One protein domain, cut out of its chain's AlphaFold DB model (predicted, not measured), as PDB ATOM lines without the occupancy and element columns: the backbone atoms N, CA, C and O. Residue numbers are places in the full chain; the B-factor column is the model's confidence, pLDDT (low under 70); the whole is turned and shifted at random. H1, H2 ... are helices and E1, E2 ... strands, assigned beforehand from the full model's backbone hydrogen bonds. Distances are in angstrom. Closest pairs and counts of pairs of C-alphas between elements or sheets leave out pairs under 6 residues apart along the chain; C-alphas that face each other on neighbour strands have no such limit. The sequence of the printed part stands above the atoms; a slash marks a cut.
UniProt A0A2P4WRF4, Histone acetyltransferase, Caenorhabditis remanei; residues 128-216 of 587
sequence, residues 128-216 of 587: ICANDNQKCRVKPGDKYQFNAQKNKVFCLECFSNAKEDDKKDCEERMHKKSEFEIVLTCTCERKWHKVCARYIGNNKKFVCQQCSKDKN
ATOM      1  N   ILE A 128     485.121 497.814 282.783       89.56
ATOM      2  CA  ILE A 128     485.422 498.925 283.692       89.56
ATOM      3  C   ILE A 128     485.558 498.376 285.116       89.56
ATOM      4  O   ILE A 128     484.623 497.794 285.659       89.56
ATOM      5  N   CYS A 129     486.718 498.589 285.738       91.50
ATOM      6  CA  CYS A 129     486.923 498.239 287.138       91.50
ATOM      7  C   CYS A 129     486.217 499.258 288.049       91.50
ATOM      8  O   CYS A 129     486.398 500.466 287.897       91.50
ATOM      9  N   ALA A 130     485.483 498.772 289.049       88.00
ATOM     10  CA  ALA A 130     484.738 499.535 290.048       88.00
ATOM     11  C   ALA A 130     485.642 500.181 291.124       88.00
ATOM     12  O   ALA A 130     485.295 500.204 292.303       88.00
ATOM     13  N   ASN A 131     486.814 500.689 290.726       81.56
ATOM     14  CA  ASN A 131     487.690 501.455 291.607       81.56
ATOM     15  C   ASN A 131     487.297 502.941 291.637       81.56
ATOM     16  O   ASN A 131     486.663 503.446 290.709       81.56
ATOM     17  N   ASP A 132     487.706 503.657 292.687       65.31
ATOM     18  CA  ASP A 132     487.254 505.037 292.939       65.31
ATOM     19  C   ASP A 132     487.595 506.018 291.801       65.31
ATOM     20  O   ASP A 132     486.851 506.965 291.544       65.31
ATOM     21  N   ASN A 133     488.682 505.759 291.065       65.94
ATOM     22  CA  ASN A 133     489.138 506.603 289.958       65.94
ATOM     23  C   ASN A 133     488.522 506.245 288.592       65.94
ATOM     24  O   ASN A 133     488.770 506.968 287.630       65.94
ATOM     25  N   GLN A 134     487.797 505.125 288.463       67.88
ATOM     26  CA  GLN A 134     487.147 504.607 287.238       67.88
ATOM     27  C   GLN A 134     488.032 504.463 285.973       67.88
ATOM     28  O   GLN A 134     487.542 504.105 284.899       67.88
ATOM     29  N   LYS A 135     489.346 504.702 286.071       79.38
ATOM     30  CA  LYS A 135     490.328 504.573 284.975       79.38
ATOM     31  C   LYS A 135     490.913 503.160 284.841       79.38
ATOM     32  O   LYS A 135     491.556 502.872 283.840       79.38
ATOM     33  N   CYS A 136     490.714 502.286 285.829       90.31
ATOM     34  CA  CYS A 136     491.211 500.910 285.768       90.31
ATOM     35  C   CYS A 136     490.324 500.036 284.860       90.31
ATOM     36  O   CYS A 136     489.117 500.270 284.722       90.31
ATOM     37  N   ARG A 137     490.934 499.032 284.228       92.06
ATOM     38  CA  ARG A 137     490.305 498.096 283.294       92.06
ATOM     39  C   ARG A 137     490.712 496.666 283.612       92.06
ATOM     40  O   ARG A 137     491.840 496.434 284.034       92.06
ATOM     41  N   VAL A 138     489.802 495.736 283.350       93.62
ATOM     42  CA  VAL A 138     490.098 494.307 283.197       93.62
ATOM     43  C   VAL A 138     490.080 494.028 281.698       93.62
ATOM     44  O   VAL A 138     489.060 494.256 281.041       93.62
ATOM     45  N   LYS A 139     491.212 493.601 281.143       94.44
ATOM     46  CA  LYS A 139     491.381 493.351 279.707       94.44
ATOM     47  C   LYS A 139     490.980 491.918 279.348       94.44
ATOM     48  O   LYS A 139     490.960 491.052 280.224       94.44
ATOM     49  N   PRO A 140     490.687 491.625 278.072       92.50
ATOM     50  CA  PRO A 140     490.550 490.250 277.607       92.50
ATOM     51  C   PRO A 140     491.793 489.413 277.967       92.50
ATOM     52  O   PRO A 140     492.920 489.796 277.656       92.50
ATOM     53  N   GLY A 141     491.577 488.283 278.637       94.69
ATOM     54  CA  GLY A 141     492.598 487.408 279.218       94.69
ATOM     55  C   GLY A 141     492.825 487.596 280.725       94.69
ATOM     56  O   GLY A 141     493.297 486.664 281.376       94.69
ATOM     57  N   ASP A 142     492.460 488.744 281.304       96.81
ATOM     58  CA  ASP A 142     492.716 489.030 282.719       96.81
ATOM     59  C   ASP A 142     491.773 488.255 283.656       96.81
ATOM     60  O   ASP A 142     490.590 488.029 283.371       96.81
ATOM     61  N   LYS A 143     492.292 487.907 284.837       97.75
ATOM     62  CA  LYS A 143     491.482 487.476 285.981       97.75
ATOM     63  C   LYS A 143     490.879 488.676 286.709       97.75
ATOM     64  O   LYS A 143     491.531 489.706 286.880       97.75
ATOM     65  N   TYR A 144     489.655 488.516 287.194       96.38
ATOM     66  CA  TYR A 144     488.924 489.549 287.917       96.38
ATOM     67  C   TYR A 144     487.968 488.958 288.949       96.38
ATOM     68  O   TYR A 144     487.660 487.771 288.919       96.38
ATOM     69  N   GLN A 145     487.496 489.802 289.856       96.81
ATOM     70  CA  GLN A 145     486.481 489.479 290.851       96.81
ATOM     71  C   GLN A 145     485.165 490.142 290.446       96.81
ATOM     72  O   GLN A 145     485.144 491.336 290.128       96.81
ATOM     73  N   PHE A 146     484.077 489.377 290.424       94.06
ATOM     74  CA  PHE A 146     482.750 489.865 290.053       94.06
ATOM     75  C   PHE A 146     481.779 489.770 291.224       94.06
ATOM     76  O   PHE A 146     481.573 488.688 291.759       94.06
ATOM     77  N   ASN A 147     481.148 490.887 291.579       90.38
ATOM     78  CA  ASN A 147     480.032 490.923 292.513       90.38
ATOM     79  C   ASN A 147     478.720 490.942 291.718       90.38
ATOM     80  O   ASN A 147     478.336 491.993 291.193       90.38
ATOM     81  N   ALA A 148     478.030 489.804 291.634       83.50
ATOM     82  CA  ALA A 148     476.794 489.689 290.860       83.50
ATOM     83  C   ALA A 148     475.651 490.552 291.427       83.50
ATOM     84  O   ALA A 148     474.957 491.223 290.667       83.50
ATOM     85  N   GLN A 149     475.496 490.604 292.756       86.44
ATOM     86  CA  GLN A 149     474.423 491.363 293.421       86.44
ATOM     87  C   GLN A 149     474.542 492.875 293.189       86.44
ATOM     88  O   GLN A 149     473.540 493.574 293.052       86.44
ATOM     89  N   LYS A 150     475.777 493.388 293.154       84.75
ATOM     90  CA  LYS A 150     476.078 494.817 292.971       84.75
ATOM     91  C   LYS A 150     476.440 495.190 291.535       84.75
ATOM     92  O   LYS A 150     476.691 496.364 291.274       84.75
ATOM     93  N   ASN A 151     476.518 494.207 290.636       85.88
ATOM     94  CA  ASN A 151     477.040 494.335 289.276       85.88
ATOM     95  C   ASN A 151     478.396 495.077 289.218       85.88
ATOM     96  O   ASN A 151     478.584 496.008 288.433       85.88
ATOM     97  N   LYS A 152     479.341 494.703 290.097       89.19
ATOM     98  CA  LYS A 152     480.683 495.313 290.168       89.19
ATOM     99  C   LYS A 152     481.757 494.356 289.666       89.19
ATOM    100  O   LYS A 152     481.809 493.204 290.080       89.19
ATOM    101  N   VAL A 153     482.656 494.871 288.833       91.38
ATOM    102  CA  VAL A 153     483.873 494.190 288.370       91.38
ATOM    103  C   VAL A 153     485.077 494.810 289.072       91.38
ATOM    104  O   VAL A 153     485.218 496.028 289.065       91.38
ATOM    105  N   PHE A 154     485.978 494.004 289.623       94.06
ATOM    106  CA  PHE A 154     487.247 494.467 290.188       94.06
ATOM    107  C   PHE A 154     488.418 493.698 289.571       94.06
ATOM    108  O   PHE A 154     488.404 492.470 289.558       94.06
ATOM    109  N   CYS A 155     489.470 494.388 289.117       95.19
ATOM    110  CA  CYS A 155     490.752 493.709 288.910       95.19
ATOM    111  C   CYS A 155     491.302 493.229 290.267       95.19
ATOM    112  O   CYS A 155     490.955 493.794 291.308       95.19
ATOM    113  N   LEU A 156     492.164 492.209 290.267       94.81
ATOM    114  CA  LEU A 156     492.637 491.574 291.507       94.81
ATOM    115  C   LEU A 156     493.282 492.573 292.494       94.81
ATOM    116  O   LEU A 156     493.006 492.520 293.688       94.81
ATOM    117  N   GLU A 157     494.061 493.536 291.996       93.50
ATOM    118  CA  GLU A 157     494.708 494.579 292.810       93.50
ATOM    119  C   GLU A 157     493.700 495.553 293.448       93.50
ATOM    120  O   GLU A 157     493.779 495.869 294.639       93.50
ATOM    121  N   CYS A 158     492.716 496.025 292.674       93.25
ATOM    122  CA  CYS A 158     491.668 496.900 293.203       93.25
ATOM    123  C   CYS A 158     490.735 496.146 294.158       93.25
ATOM    124  O   CYS A 158     490.217 496.749 295.093       93.25
ATOM    125  N   PHE A 159     490.554 494.835 293.964       93.88
ATOM    126  CA  PHE A 159     489.772 493.990 294.858       93.88
ATOM    127  C   PHE A 159     490.405 493.856 296.246       93.88
ATOM    128  O   PHE A 159     489.699 493.977 297.244       93.88
ATOM    129  N   SER A 160     491.729 493.677 296.343       91.75
ATOM    130  CA  SER A 160     492.429 493.625 297.639       91.75
ATOM    131  C   SER A 160     492.146 494.860 298.505       91.75
ATOM    132  O   SER A 160     491.924 494.735 299.711       91.75
ATOM    133  N   ASN A 161     492.076 496.029 297.863       89.38
ATOM    134  CA  ASN A 161     491.821 497.330 298.483       89.38
ATOM    135  C   ASN A 161     490.328 497.720 298.541       89.38
ATOM    136  O   ASN A 161     489.995 498.797 299.034       89.38
ATOM    137  N   ALA A 162     489.419 496.878 298.035       87.50
ATOM    138  CA  ALA A 162     487.985 497.147 298.062       87.50
ATOM    139  C   ALA A 162     487.417 497.072 299.490       87.50
ATOM    140  O   ALA A 162     487.978 496.435 300.385       87.50
ATOM    141  N   LYS A 163     486.257 497.700 299.698       87.69
ATOM    142  CA  LYS A 163     485.507 497.625 300.961       87.69
ATOM    143  C   LYS A 163     485.051 496.183 301.204       87.69
ATOM    144  O   LYS A 163     484.605 495.531 300.266       87.69
ATOM    145  N   GLU A 164     485.074 495.713 302.450       88.94
ATOM    146  CA  GLU A 164     484.665 494.336 302.797       88.94
ATOM    147  C   GLU A 164     483.244 493.988 302.322       88.94
ATOM    148  O   GLU A 164     483.000 492.904 301.799       88.94
ATOM    149  N   ASP A 165     482.323 494.949 302.398       87.00
ATOM    150  CA  ASP A 165     480.968 494.825 301.854       87.00
ATOM    151  C   ASP A 165     480.954 494.594 300.326       87.00
ATOM    152  O   ASP A 165     480.107 493.871 299.810       87.00
ATOM    153  N   ASP A 166     481.891 495.174 299.571       85.12
ATOM    154  CA  ASP A 166     482.029 494.929 298.128       85.12
ATOM    155  C   ASP A 166     482.740 493.607 297.803       85.12
ATOM    156  O   ASP A 166     482.479 493.050 296.739       85.12
ATOM    157  N   LYS A 167     483.584 493.093 298.712       89.12
ATOM    158  CA  LYS A 167     484.248 491.781 298.585       89.12
ATOM    159  C   LYS A 167     483.306 490.603 298.813       89.12
ATOM    160  O   LYS A 167     483.541 489.520 298.280       89.12
ATOM    161  N   LYS A 168     482.258 490.797 299.618       89.75
ATOM    162  CA  LYS A 168     481.256 489.769 299.899       89.75
ATOM    163  C   LYS A 168     480.576 489.305 298.604       89.75
ATOM    164  O   LYS A 168     480.278 490.119 297.735       89.75
ATOM    165  N   ASP A 169     480.314 488.002 298.505       88.31
ATOM    166  CA  ASP A 169     479.603 487.371 297.385       88.31
ATOM    167  C   ASP A 169     480.281 487.614 296.013       88.31
ATOM    168  O   ASP A 169     479.619 487.655 294.975       88.31
ATOM    169  N   CYS A 170     481.614 487.780 296.015       90.62
ATOM    170  CA  CYS A 170     482.431 487.860 294.806       90.62
ATOM    171  C   CYS A 170     482.964 486.501 294.350       90.62
ATOM    172  O   CYS A 170     483.350 485.654 295.155       90.62
ATOM    173  N   GLU A 171     483.037 486.339 293.033       94.44
ATOM    174  CA  GLU A 171     483.577 485.164 292.352       94.44
ATOM    175  C   GLU A 171     484.766 485.544 291.456       94.44
ATOM    176  O   GLU A 171     484.719 486.542 290.729       94.44
ATOM    177  N   GLU A 172     485.828 484.727 291.474       96.81
ATOM    178  CA  GLU A 172     486.929 484.885 290.524       96.81
ATOM    179  C   GLU A 172     486.495 484.391 289.139       96.81
ATOM    180  O   GLU A 172     486.095 483.239 288.963       96.81
ATOM    181  N   ARG A 173     486.622 485.261 288.141       95.31
ATOM    182  CA  ARG A 173     486.345 484.986 286.732       95.31
ATOM    183  C   ARG A 173     487.559 485.343 285.877       95.31
ATOM    184  O   ARG A 173     488.462 486.059 286.304       95.31
ATOM    185  N   MET A 174     487.571 484.849 284.644       95.88
ATOM    186  CA  MET A 174     488.540 485.234 283.616       95.88
ATOM    187  C   MET A 174     487.785 485.906 282.473       95.88
ATOM    188  O   MET A 174     486.812 485.338 281.978       95.88
ATOM    189  N   HIS A 175     488.206 487.105 282.071       94.06
ATOM    190  CA  HIS A 175     487.523 487.872 281.031       94.06
ATOM    191  C   HIS A 175     487.885 487.307 279.658       94.06
ATOM    192  O   HIS A 175     488.941 487.604 279.108       94.06
ATOM    193  N   LYS A 176     487.048 486.420 279.121       93.62
ATOM    194  CA  LYS A 176     487.274 485.738 277.840       93.62
ATOM    195  C   LYS A 176     486.007 485.738 276.999       93.62
ATOM    196  O   LYS A 176     484.905 485.797 277.533       93.62
ATOM    197  N   LYS A 177     486.181 485.597 275.684       90.50
ATOM    198  CA  LYS A 177     485.083 485.339 274.750       90.50
ATOM    199  C   LYS A 177     484.342 484.067 275.175       90.50
ATOM    200  O   LYS A 177     484.980 483.062 275.500       90.50
ATOM    201  N   SER A 178     483.016 484.126 275.163       85.38
ATOM    202  CA  SER A 178     482.110 483.025 275.520       85.38
ATOM    203  C   SER A 178     481.154 482.643 274.391       85.38
ATOM    204  O   SER A 178     480.679 481.513 274.371       85.38
ATOM    205  N   GLU A 179     480.890 483.556 273.457       88.38
ATOM    206  CA  GLU A 179     479.774 483.459 272.515       88.38
ATOM    207  C   GLU A 179     480.265 483.347 271.069       88.38
ATOM    208  O   GLU A 179     481.147 484.091 270.626       88.38
ATOM    209  N   PHE A 180     479.691 482.389 270.341       89.38
ATOM    210  CA  PHE A 180     480.011 482.088 268.947       89.38
ATOM    211  C   PHE A 180     479.109 482.871 267.984       89.38
ATOM    212  O   PHE A 180     477.943 483.124 268.283       89.38
ATOM    213  N   GLU A 181     479.612 483.200 266.791       90.88
ATOM    214  CA  GLU A 181     478.755 483.686 265.707       90.88
ATOM    215  C   GLU A 181     477.670 482.648 265.401       90.88
ATOM    216  O   GLU A 181     477.958 481.464 265.240       90.88
ATOM    217  N   ILE A 182     476.424 483.098 265.256       89.75
ATOM    218  CA  ILE A 182     475.298 482.229 264.897       89.75
ATOM    219  C   ILE A 182     475.576 481.540 263.556       89.75
ATOM    220  O   ILE A 182     475.827 482.210 262.549       89.75
ATOM    221  N   VAL A 183     475.445 480.212 263.512       90.38
ATOM    222  CA  VAL A 183     475.412 479.446 262.259       90.38
ATOM    223  C   VAL A 183     473.978 479.118 261.860       90.38
ATOM    224  O   VAL A 183     473.157 478.679 262.661       90.38
ATOM    225  N   LEU A 184     473.702 479.355 260.582       90.44
ATOM    226  CA  LEU A 184     472.445 479.112 259.897       90.44
ATOM    227  C   LEU A 184     472.561 477.851 259.042       90.44
ATOM    228  O   LEU A 184     473.508 477.711 258.261       90.44
ATOM    229  N   THR A 185     471.556 476.989 259.113       91.25
ATOM    230  CA  THR A 185     471.395 475.852 258.198       91.25
ATOM    231  C   THR A 185     470.456 476.263 257.068       91.25
ATOM    232  O   THR A 185     469.383 476.813 257.304       91.25
ATOM    233  N   CYS A 186     470.882 476.075 255.819       90.56
ATOM    234  CA  CYS A 186     470.038 476.326 254.650       90.56
ATOM    235  C   CYS A 186     469.120 475.120 254.383       90.56
ATOM    236  O   CYS A 186     469.503 473.991 254.656       90.56
ATOM    237  N   THR A 187     468.028 475.314 253.633       86.56
ATOM    238  CA  THR A 187     467.210 474.243 252.996       86.56
ATOM    239  C   THR A 187     467.949 473.305 252.006       86.56
ATOM    240  O   THR A 187     467.318 472.620 251.204       86.56
ATOM    241  N   CYS A 188     469.284 473.308 252.006       90.38
ATOM    242  CA  CYS A 188     470.161 472.347 251.323       90.38
ATOM    243  C   CYS A 188     471.228 471.781 252.283       90.38
ATOM    244  O   CYS A 188     472.314 471.416 251.839       90.38
ATOM    245  N   GLU A 189     470.962 471.841 253.591       90.12
ATOM    246  CA  GLU A 189     471.764 471.344 254.723       90.12
ATOM    247  C   GLU A 189     473.147 472.002 254.916       90.12
ATOM    248  O   GLU A 189     473.722 471.953 256.002       90.12
ATOM    249  N   ARG A 190     473.665 472.720 253.910       90.44
ATOM    250  CA  ARG A 190     474.896 473.516 254.017       90.44
ATOM    251  C   ARG A 190     474.760 474.615 255.073       90.44
ATOM    252  O   ARG A 190     473.809 475.403 255.039       90.44
ATOM    253  N   LYS A 191     475.773 474.711 255.940       90.94
ATOM    254  CA  LYS A 191     475.856 475.664 257.053       90.94
ATOM    255  C   LYS A 191     476.583 476.959 256.666       90.94
ATOM    256  O   LYS A 191     477.544 476.932 255.895       90.94
ATOM    257  N   TRP A 192     476.148 478.091 257.212       91.88
ATOM    258  CA  TRP A 192     476.696 479.428 256.944       91.88
ATOM    259  C   TRP A 192     476.730 480.251 258.235       91.88
ATOM    260  O   TRP A 192     475.723 480.303 258.928       91.88
ATOM    261  N   HIS A 193     477.817 480.966 258.542       91.62
ATOM    262  CA  HIS A 193     477.763 481.998 259.588       91.62
ATOM    263  C   HIS A 193     476.767 483.094 259.171       91.62
ATOM    264  O   HIS A 193     476.823 483.573 258.032       91.62
ATOM    265  N   LYS A 194     475.886 483.526 260.085       91.75
ATOM    266  CA  LYS A 194     474.878 484.575 259.846       91.75
ATOM    267  C   LYS A 194     475.521 485.853 259.301       91.75
ATOM    268  O   LYS A 194     475.042 486.411 258.314       91.75
ATOM    269  N   VAL A 195     476.660 486.242 259.880       92.88
ATOM    270  CA  VAL A 195     477.443 487.423 259.489       92.88
ATOM    271  C   VAL A 195     478.010 487.279 258.070       92.88
ATOM    272  O   VAL A 195     477.868 488.189 257.255       92.88
ATOM    273  N   CYS A 196     478.591 486.121 257.722       91.75
ATOM    274  CA  CYS A 196     479.078 485.837 256.361       91.75
ATOM    275  C   CYS A 196     477.944 485.834 255.325       91.75
ATOM    276  O   CYS A 196     478.109 486.359 254.226       91.75
ATOM    277  N   ALA A 197     476.791 485.264 255.678       90.25
ATOM    278  CA  ALA A 197     475.592 485.279 254.846       90.25
ATOM    279  C   ALA A 197     474.913 486.661 254.785       90.25
ATOM    280  O   ALA A 197     473.993 486.833 253.992       90.25
ATOM    281  N   ARG A 198     475.347 487.625 255.618       89.12
ATOM    282  CA  ARG A 198     474.731 488.945 255.859       89.12
ATOM    283  C   ARG A 198     473.243 488.877 256.226       89.12
ATOM    284  O   ARG A 198     472.533 489.867 256.098       89.12
ATOM    285  N   TYR A 199     472.765 487.715 256.667       88.56
ATOM    286  CA  TYR A 199     471.340 487.411 256.735       88.56
ATOM    287  C   TYR A 199     470.654 488.184 257.863       88.56
ATOM    288  O   TYR A 199     471.022 488.034 259.024       88.56
ATOM    289  N   ILE A 200     469.634 488.965 257.507       86.06
ATOM    290  CA  ILE A 200     468.779 489.712 258.431       86.06
ATOM    291  C   ILE A 200     467.402 489.040 258.419       86.06
ATOM    292  O   ILE A 200     466.769 488.966 257.365       86.06
ATOM    293  N   GLY A 201     466.952 488.513 259.559       82.12
ATOM    294  CA  GLY A 201     465.672 487.807 259.673       82.12
ATOM    295  C   GLY A 201     465.694 486.629 260.650       82.12
ATOM    296  O   GLY A 201     466.646 486.442 261.409       82.12
ATOM    297  N   ASN A 202     464.626 485.826 260.630       83.88
ATOM    298  CA  ASN A 202     464.483 484.641 261.479       83.88
ATOM    299  C   ASN A 202     465.428 483.520 261.017       83.88
ATOM    300  O   ASN A 202     465.247 482.962 259.936       83.88
ATOM    301  N   ASN A 203     466.385 483.146 261.869       85.38
ATOM    302  CA  ASN A 203     467.411 482.140 261.581       85.38
ATOM    303  C   ASN A 203     466.851 480.806 261.036       85.38
ATOM    304  O   ASN A 203     467.478 480.209 260.161       85.38
ATOM    305  N   LYS A 204     465.659 480.369 261.488       82.06
ATOM    306  CA  LYS A 204     465.010 479.117 261.041       82.06
ATOM    307  C   LYS A 204     464.596 479.149 259.555       82.06
ATOM    308  O   LYS A 204     464.428 478.099 258.941       82.06
ATOM    309  N   LYS A 205     464.441 480.342 258.960       85.56
ATOM    310  CA  LYS A 205     463.956 480.566 257.579       85.56
ATOM    311  C   LYS A 205     465.079 480.912 256.585       85.56
ATOM    312  O   LYS A 205     464.831 481.525 255.546       85.56
ATOM    313  N   PHE A 206     466.328 480.555 256.893       89.62
ATOM    314  CA  PHE A 206     467.475 480.881 256.047       89.62
ATOM    315  C   PHE A 206     467.520 480.076 254.733       89.62
ATOM    316  O   PHE A 206     467.459 478.846 254.703       89.62
ATOM    317  N   VAL A 207     467.729 480.788 253.622       90.44
ATOM    318  CA  VAL A 207     468.011 480.207 252.303       90.44
ATOM    319  C   VAL A 207     469.254 480.881 251.729       90.44
ATOM    320  O   VAL A 207     469.281 482.096 251.537       90.44
ATOM    321  N   CYS A 208     470.295 480.098 251.440       90.62
ATOM    322  CA  CYS A 208     471.533 480.624 250.872       90.62
ATOM    323  C   CYS A 208     471.330 481.146 249.440       90.62
ATOM    324  O   CYS A 208     470.450 480.686 248.705       90.62
ATOM    325  N   GLN A 209     472.191 482.076 249.015       88.44
ATOM    326  CA  GLN A 209     472.057 482.772 247.730       88.44
ATOM    327  C   GLN A 209     471.995 481.819 246.522       88.44
ATOM    328  O   GLN A 209     471.300 482.111 245.553       88.44
ATOM    329  N   GLN A 210     472.699 480.683 246.575       90.00
ATOM    330  CA  GLN A 210     472.665 479.685 245.506       90.00
ATOM    331  C   GLN A 210     471.285 479.021 245.414       90.00
ATOM    332  O   GLN A 210     470.647 479.093 244.372       90.00
ATOM    333  N   CYS A 211     470.760 478.495 246.525       91.62
ATOM    334  CA  CYS A 211     469.434 477.870 246.550       91.62
ATOM    335  C   CYS A 211     468.300 478.851 246.234       91.62
ATOM    336  O   CYS A 211     467.294 478.448 245.663       91.62
ATOM    337  N   SER A 212     468.457 480.131 246.588       89.81
ATOM    338  CA  SER A 212     467.509 481.177 246.193       89.81
ATOM    339  C   SER A 212     467.495 481.379 244.674       89.81
ATOM    340  O   SER A 212     466.412 481.405 244.095       89.81
ATOM    341  N   LYS A 213     468.661 481.420 244.012       88.75
ATOM    342  CA  LYS A 213     468.748 481.450 242.540       88.75
ATOM    343  C   LYS A 213     468.154 480.185 241.913       88.75
ATOM    344  O   LYS A 213     467.286 480.295 241.057       88.75
ATOM    345  N   ASP A 214     468.573 479.006 242.373       90.62
ATOM    346  CA  ASP A 214     468.179 477.717 241.784       90.62
ATOM    347  C   ASP A 214     466.668 477.455 241.885       90.62
ATOM    348  O   ASP A 214     466.066 476.904 240.967       90.62
ATOM    349  N   LYS A 215     466.038 477.882 242.988       87.56
ATOM    350  CA  LYS A 215     464.590 477.747 243.220       87.56
ATOM    351  C   LYS A 215     463.776 478.972 242.761       87.56
ATOM    352  O   LYS A 215     462.580 479.022 243.033       87.56
ATOM    353  N   ASN A 216     464.394 479.966 242.107       85.50
ATOM    354  CA  ASN A 216     463.790 481.271 241.772       85.50
ATOM    355  C   ASN A 216     463.096 481.977 242.964       85.50
ATOM    356  O   ASN A 216     462.141 482.736 242.788       85.50
TER     357      ASN A 216
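Overview. This is residues 128 to 216 of the 587 residues of the protein "Histone acetyltransferase" of Caenorhabditis remanei (UniProt A0A2P4WRF4). With little regular structure, two small lobes lie apart, joined by the thin link of residues 175 to 182: the first holds a sheet, E2 - E1 - E3, with H1 packed on it; the second holds hairpin E4 and E5, loops and, at the far end, H3. The printed part has 89 residues, 35 in three named helices and five named strands, ordered E1 E2 H1 H2 E3 E4 E5 H3; class mixed, both sheets antiparallel. It is extended, radius of gyration of the C-alphas 21.8 A, spanning 65 by 22 by 17 A.

Along the chain. Find C-alpha 143 at (491.482, 487.476, 285.981); E1 runs 13.6 A to 147. Then come E2, 152 to 155; H1, 156 to 160; H2, 164 to 167; E3, 170 to 174; E4, 183 to 185; E5, 191 to 193; and H3, 209 to 214, ending at (468.179, 477.717, 241.784).

Arrangement. Look for pairs within hydrogen-bond range: N 144 and O 173 between E1 and E3, 2.9 A; N 145 and O 154 in hairpin E1 and E2, 2.8 A; N 184 and O 192 in hairpin E4 and E5, 2.8 A. E2, H1 H2, E3 form a split strand-helix-strand unit, E1 between its strands, crossover right-handed. H1 is on the sheet at height 7.9 A; H2 only grazes it. H1 and H3 have every O i to N i+4 pair within range; H2 is too short for one.

Size, cuts and confidence. The farthest C-alphas, Glu 164 and Asn 216, are 65.8 A apart. The printed part has no cut; link E5 to H3 is long; residues 132 to 134 have pLDDT under 70.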